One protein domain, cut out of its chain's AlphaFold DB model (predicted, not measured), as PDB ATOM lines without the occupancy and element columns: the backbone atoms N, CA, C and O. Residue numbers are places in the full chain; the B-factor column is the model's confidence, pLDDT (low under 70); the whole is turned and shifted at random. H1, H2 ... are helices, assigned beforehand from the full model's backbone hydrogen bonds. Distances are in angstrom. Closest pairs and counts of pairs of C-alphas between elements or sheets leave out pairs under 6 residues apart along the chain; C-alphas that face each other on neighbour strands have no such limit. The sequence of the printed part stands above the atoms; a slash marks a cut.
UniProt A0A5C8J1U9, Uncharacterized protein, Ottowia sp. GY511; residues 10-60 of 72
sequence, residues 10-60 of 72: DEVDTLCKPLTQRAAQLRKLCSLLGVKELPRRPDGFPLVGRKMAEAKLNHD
ATOM      1  N   ASP A  10     228.582 182.353 190.344       82.75
ATOM      2  CA  ASP A  10     227.590 183.333 190.803       82.75
ATOM      3  C   ASP A  10     226.243 183.197 190.081       82.75
ATOM      4  O   ASP A  10     225.176 183.372 190.681       82.75
ATOM      5  N   GLU A  11     226.267 182.877 188.783       82.12
ATOM      6  CA  GLU A  11     225.053 182.648 187.995       82.12
ATOM      7  C   GLU A  11     224.351 181.360 188.432       82.12
ATOM      8  O   GLU A  11     223.133 181.349 188.621       82.12
ATOM      9  N   VAL A  12     225.117 180.290 188.661       80.81
ATOM     10  CA  VAL A  12     224.607 179.029 189.210       80.81
ATOM     11  C   VAL A  12     224.018 179.240 190.605       80.81
ATOM     12  O   VAL A  12     222.914 178.765 190.880       80.81
ATOM     13  N   ASP A  13     224.716 179.980 191.464       84.00
ATOM     14  CA  ASP A  13     224.268 180.283 192.818       84.00
ATOM     15  C   ASP A  13     222.988 181.110 192.800       84.00
ATOM     16  O   ASP A  13     222.053 180.802 193.536       84.00
ATOM     17  N   THR A  14     222.893 182.092 191.906       85.25
ATOM     18  CA  THR A  14     221.686 182.904 191.726       85.25
ATOM     19  C   THR A  14     220.498 182.072 191.247       85.25
ATOM     20  O   THR A  14     219.409 182.209 191.807       85.25
ATOM     21  N   LEU A  15     220.699 181.170 190.283       81.69
ATOM     22  CA  LEU A  15     219.651 180.272 189.780       81.69
ATOM     23  C   LEU A  15     219.177 179.262 190.826       81.69
ATOM     24  O   LEU A  15     218.024 178.832 190.798       81.69
ATOM     25  N   CYS A  16     220.060 178.865 191.742       82.25
ATOM     26  CA  CYS A  16     219.751 177.845 192.729       82.25
ATOM     27  C   CYS A  16     219.273 178.397 194.078       82.25
ATOM     28  O   CYS A  16     218.960 177.587 194.950       82.25
ATOM     29  N   LYS A  17     219.172 179.719 194.291       85.38
ATOM     30  CA  LYS A  17     218.695 180.275 195.575       85.38
ATOM     31  C   LYS A  17     217.329 179.679 195.965       85.38
ATOM     32  O   LYS A  17     216.445 179.575 195.113       85.38
ATOM     33  N   PRO A  18     217.126 179.281 197.237       86.88
ATOM     34  CA  PRO A  18     217.999 179.479 198.406       86.88
ATOM     35  C   PRO A  18     219.021 178.347 198.663       86.88
ATOM     36  O   PRO A  18     219.619 178.295 199.734       86.88
ATOM     37  N   LEU A  19     219.215 177.405 197.734       83.06
ATOM     38  CA  LEU A  19     220.097 176.249 197.930       83.06
ATOM     39  C   LEU A  19     221.568 176.677 197.947       83.06
ATOM     40  O   LEU A  19     222.082 177.179 196.953       83.06
ATOM     41  N   THR A  20     222.260 176.394 199.050       81.88
ATOM     42  CA  THR A  20     223.705 176.645 199.222       81.88
ATOM     43  C   THR A  20     224.553 175.383 199.059       81.88
ATOM     44  O   THR A  20     225.747 175.449 198.778       81.88
ATOM     45  N   GLN A  21     223.951 174.200 199.218       85.62
ATOM     46  CA  GLN A  21     224.662 172.930 199.093       85.62
ATOM     47  C   GLN A  21     224.900 172.573 197.620       85.62
ATOM     48  O   GLN A  21     223.947 172.302 196.889       85.62
ATOM     49  N   ARG A  22     226.169 172.458 197.207       83.06
ATOM     50  CA  ARG A  22     226.580 172.150 195.818       83.06
ATOM     51  C   ARG A  22     225.915 170.895 195.244       83.06
ATOM     52  O   ARG A  22     225.442 170.897 194.111       83.06
ATOM     53  N   ALA A  23     225.798 169.831 196.041       82.19
ATOM     54  CA  ALA A  23     225.121 168.602 195.622       82.19
ATOM     55  C   ALA A  23     223.616 168.811 195.366       82.19
ATOM     56  O   ALA A  23     223.050 168.211 194.452       82.19
ATOM     57  N   ALA A  24     222.964 169.666 196.156       84.56
ATOM     58  CA  ALA A  24     221.548 169.972 196.000       84.56
ATOM     59  C   ALA A  24     221.303 170.901 194.798       84.56
ATOM     60  O   ALA A  24     220.361 170.677 194.040       84.56
ATOM     61  N   GLN A  25     222.198 171.866 194.568       85.19
ATOM     62  CA  GLN A  25     222.213 172.700 193.362       85.19
ATOM     63  C   GLN A  25     222.344 171.841 192.098       85.19
ATOM     64  O   GLN A  25     221.565 171.997 191.165       85.19
ATOM     65  N   LEU A  26     223.245 170.854 192.100       83.75
ATOM     66  CA  LEU A  26     223.390 169.875 191.017       83.75
ATOM     67  C   LEU A  26     222.086 169.128 190.725       83.75
ATOM     68  O   LEU A  26     221.660 169.071 189.577       83.75
ATOM     69  N   ARG A  27     221.424 168.586 191.755       82.56
ATOM     70  CA  ARG A  27     220.142 167.877 191.589       82.56
ATOM     71  C   ARG A  27     219.053 168.798 191.046       82.56
ATOM     72  O   ARG A  27     218.296 168.395 190.166       82.56
ATOM     73  N   LYS A  28     218.989 170.034 191.548       83.56
ATOM     74  CA  LYS A  28     218.049 171.058 191.081       83.56
ATOM     75  C   LYS A  28     218.296 171.385 189.609       83.56
ATOM     76  O   LYS A  28     217.351 171.376 188.833       83.56
ATOM     77  N   LEU A  29     219.549 171.599 189.216       83.12
ATOM     78  CA  LEU A  29     219.930 171.867 187.830       83.12
ATOM     79  C   LEU A  29     219.651 170.674 186.916       83.12
ATOM     80  O   LEU A  29     219.097 170.867 185.843       83.12
ATOM     81  N   CYS A  30     219.947 169.446 187.345       84.06
ATOM     82  CA  CYS A  30     219.569 168.237 186.611       84.06
ATOM     83  C   CYS A  30     218.053 168.178 186.376       84.06
ATOM     84  O   CYS A  30     217.612 167.955 185.251       84.06
ATOM     85  N   SER A  31     217.257 168.459 187.413       82.81
ATOM     86  CA  SER A  31     215.795 168.510 187.317       82.81
ATOM     87  C   SER A  31     215.299 169.619 186.385       82.81
ATOM     88  O   SER A  31     214.381 169.374 185.612       82.81
ATOM     89  N   LEU A  32     215.889 170.818 186.441       79.62
ATOM     90  CA  LEU A  32     215.511 171.955 185.590       79.62
ATOM     91  C   LEU A  32     215.877 171.717 184.122       79.62
ATOM     92  O   LEU A  32     215.128 172.054 183.210       79.62
ATOM     93  N   LEU A  33     217.033 171.108 183.882       79.38
ATOM     94  CA  LEU A  33     217.530 170.843 182.535       79.38
ATOM     95  C   LEU A  33     216.945 169.547 181.952       79.38
ATOM     96  O   LEU A  33     217.034 169.324 180.745       79.38
ATOM     97  N   GLY A  34     216.301 168.718 182.780       78.69
ATOM     98  CA  GLY A  34     215.748 167.422 182.388       78.69
ATOM     99  C   GLY A  34     216.827 166.392 182.054       78.69
ATOM    100  O   GLY A  34     216.604 165.512 181.228       78.69
ATOM    101  N   VAL A  35     218.008 166.520 182.660       80.12
ATOM    102  CA  VAL A  35     219.149 165.623 182.445       80.12
ATOM    103  C   VAL A  35     219.364 164.744 183.669       80.12
ATOM    104  O   VAL A  35     219.141 165.168 184.800       80.12
ATOM    105  N   LYS A  36     219.805 163.503 183.449       74.25
ATOM    106  CA  LYS A  36     220.026 162.537 184.535       74.25
ATOM    107  C   LYS A  36     221.228 162.928 185.400       74.25
ATOM    108  O   LYS A  36     221.151 162.864 186.622       74.25
ATOM    109  N   GLU A  37     222.303 163.385 184.763       78.12
ATOM    110  CA  GLU A  37     223.513 163.879 185.415       78.12
ATOM    111  C   GLU A  37     224.143 165.008 184.596       78.12
ATOM    112  O   GLU A  37     224.045 165.033 183.368       78.12
ATOM    113  N   LEU A  38     224.803 165.934 185.293       79.94
ATOM    114  CA  LEU A  38     225.622 166.983 184.695       79.94
ATOM    115  C   LEU A  38     227.102 166.690 184.957       79.94
ATOM    116  O   LEU A  38     227.453 166.325 186.086       79.94
ATOM    117  N   PRO A  39     227.979 166.897 183.959       79.88
ATOM    118  CA  PRO A  39     229.413 166.835 184.182       79.88
ATOM    119  C   PRO A  39     229.834 167.885 185.213       79.88
ATOM    120  O   PRO A  39     229.272 168.981 185.283       79.88
ATOM    121  N   ARG A  40     230.825 167.539 186.033       80.25
ATOM    122  CA  ARG A  40     231.386 168.428 187.054       80.25
ATOM    123  C   ARG A  40     232.731 168.952 186.584       80.25
ATOM    124  O   ARG A  40     233.519 168.212 185.999       80.25
ATOM    125  N   ARG A  41     232.994 170.223 186.860       76.19
ATOM    126  CA  ARG A  41     234.333 170.798 186.751       76.19
ATOM    127  C   ARG A  41     235.228 170.191 187.852       76.19
ATOM    128  O   ARG A  41     234.689 169.817 188.896       76.19
ATOM    129  N   PRO A  42     236.560 170.104 187.673       76.06
ATOM    130  CA  PRO A  42     237.495 169.757 188.752       76.06
ATOM    131  C   PRO A  42     237.303 170.580 190.038       76.06
ATOM    132  O   PRO A  42     237.524 170.054 191.122       76.06
ATOM    133  N   ASP A  43     236.784 171.806 189.933       68.44
ATOM    134  CA  ASP A  43     236.451 172.680 191.071       68.44
ATOM    135  C   ASP A  43     235.176 172.254 191.838       68.44
ATOM    136  O   ASP A  43     234.789 172.870 192.825       68.44
ATOM    137  N   GLY A  44     234.476 171.209 191.379       67.94
ATOM    138  CA  GLY A  44     233.259 170.679 192.006       67.94
ATOM    139  C   GLY A  44     231.949 171.313 191.526       67.94
ATOM    140  O   GLY A  44     230.871 170.851 191.910       67.94
ATOM    141  N   PHE A  45     232.014 172.322 190.653       72.75
ATOM    142  CA  PHE A  45     230.840 173.005 190.108       72.75
ATOM    143  C   PHE A  45     230.185 172.259 188.936       72.75
ATOM    144  O   PHE A  45     230.885 171.648 188.121       72.75
ATOM    145  N   PRO A  46     228.845 172.321 188.804       74.25
ATOM    146  CA  PRO A  46     228.142 171.777 187.649       74.25
ATOM    147  C   PRO A  46     228.518 172.541 186.377       74.25
ATOM    148  O   PRO A  46     228.415 173.764 186.310       74.25
ATOM    149  N   LEU A  47     228.916 171.810 185.339       79.38
ATOM    150  CA  LEU A  47     229.259 172.380 184.045       79.38
ATOM    151  C   LEU A  47     227.977 172.581 183.225       79.38
ATOM    152  O   LEU A  47     227.561 171.721 182.450       79.38
ATOM    153  N   VAL A  48     227.320 173.721 183.438       78.31
ATOM    154  CA  VAL A  48     226.072 174.075 182.748       78.31
ATOM    155  C   VAL A  48     226.369 175.009 181.584       78.31
ATOM    156  O   VAL A  48     226.857 176.122 181.775       78.31
ATOM    157  N   GLY A  49     226.058 174.566 180.364       79.62
ATOM    158  CA  GLY A  49     226.136 175.415 179.179       79.62
ATOM    159  C   GLY A  49     225.083 176.522 179.231       79.62
ATOM    160  O   GLY A  49     223.901 176.232 179.428       79.62
ATOM    161  N   ARG A  50     225.478 177.779 179.009       75.38
ATOM    162  CA  ARG A  50     224.568 178.935 179.085       75.38
ATOM    163  C   ARG A  50     223.386 178.792 178.120       75.38
ATOM    164  O   ARG A  50     222.242 178.919 178.538       75.38
ATOM    165  N   LYS A  51     223.647 178.375 176.874       71.38
ATOM    166  CA  LYS A  51     222.598 178.082 175.877       71.38
ATOM    167  C   LYS A  51     221.604 177.012 176.338       71.38
ATOM    168  O   LYS A  51     220.435 177.079 175.984       71.38
ATOM    169  N   MET A  52     222.059 176.021 177.104       73.19
ATOM    170  CA  MET A  52     221.213 174.929 177.595       73.19
ATOM    171  C   MET A  52     220.295 175.406 178.724       73.19
ATOM    172  O   MET A  52     219.114 175.065 178.737       73.19
ATOM    173  N   ALA A  53     220.826 176.234 179.628       73.69
ATOM    174  CA  ALA A  53     220.048 176.875 180.683       73.69
ATOM    175  C   ALA A  53     219.021 177.864 180.116       73.69
ATOM    176  O   ALA A  53     217.846 177.782 180.456       73.69
ATOM    177  N   GLU A  54     219.437 178.742 179.200       70.06
ATOM    178  CA  GLU A  54     218.556 179.721 178.553       70.06
ATOM    179  C   GLU A  54     217.465 179.047 177.716       70.06
ATOM    180  O   GLU A  54     216.302 179.429 177.806       70.06
ATOM    181  N   ALA A  55     217.800 178.018 176.928       67.25
ATOM    182  CA  ALA A  55     216.815 177.305 176.119       67.25
ATOM    183  C   ALA A  55     215.718 176.664 176.977       67.25
ATOM    184  O   ALA A  55     214.563 176.651 176.565       67.25
ATOM    185  N   LYS A  56     216.056 176.153 178.167       68.38
ATOM    186  CA  LYS A  56     215.082 175.551 179.084       68.38
ATOM    187  C   LYS A  56     214.301 176.590 179.876       68.38
ATOM    188  O   LYS A  56     213.085 176.483 179.915       68.38
ATOM    189  N   LEU A  57     214.963 177.624 180.393       66.31
ATOM    190  CA  LEU A  57     214.297 178.716 181.107       66.31
ATOM    191  C   LEU A  57     213.288 179.456 180.209       66.31
ATOM    192  O   LEU A  57     212.219 179.837 180.668       66.31
ATOM    193  N   ASN A  58     213.597 179.599 178.917       63.12
ATOM    194  CA  ASN A  58     212.688 180.196 177.936       63.12
ATOM    195  C   ASN A  58     211.612 179.218 177.421       63.12
ATOM    196  O   ASN A  58     210.559 179.658 176.961       63.12
ATOM    197  N   HIS A  59     211.854 177.901 177.481       56.72
ATOM    198  CA  HIS A  59     210.872 176.863 177.130       56.72
ATOM    199  C   HIS A  59     210.028 176.372 178.309       56.72
ATOM    200  O   HIS A  59     209.162 175.523 178.094       56.72
ATOM    201  N   ASP A  60     210.206 176.922 179.510       50.50
ATOM    202  CA  ASP A  60     209.331 176.715 180.669       50.50
ATOM    203  C   ASP A  60     207.975 177.430 180.461       50.50
ATOM    204  O   ASP A  60     207.524 178.277 181.227       50.50
TER     205      ASP A  60
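This is residues 10 to 60 of the 72 residues of an uncharacterized protein of Ottowia sp. GY511 (UniProt A0A5C8J1U9). Three helices form a small cluster: H2, the longest, has H1 set crosswise to it at its residues 25 to 29 and H3 at its last residues, 32 to 33, while a long loop, residues 34 to 49, swings out to Pro 42 and back before H3. The 51 printed residues hold H1, H2 and H3 in that order, with no named strand: all helix. The whole is compact, radius of gyration of the C-alphas 10.3 A, spanning 28 by 22 by 18 A.

Start at H1, residues 10 to 16; it touches H2, residues 22 to 33, closest at the C-alphas of Cys 16 and Gln 25, 5.7 A, only just about perpendicular at 71 degrees. Residues 32 to 33 of H2 alone touch H3, residues 50 to 59, closest at the C-alphas of Leu 33 and Lys 56, 6.3 A, at a steep tilt of 55 degrees, the same way. H1 and H3 are apart. In H1, H2 and H3 every O i to N i+4 pair is within hydrogen-bond range.

Find C-alpha 10 at (227.590, 183.333, 190.803), where H1 begins its 9.8 A. H2 runs 16.1 A from C-alpha 22; H3 runs 14.0 A to C-alpha 59 at (210.872, 176.863, 177.130).

The C-alphas of Pro 42 and Asp 60 are farthest apart, 30.1 A. The printed part has no cut; the H1 to H2 link is tight, the H2 to H3 link long. Residues 43 to 44 and 55 to 60 have pLDDT under 70.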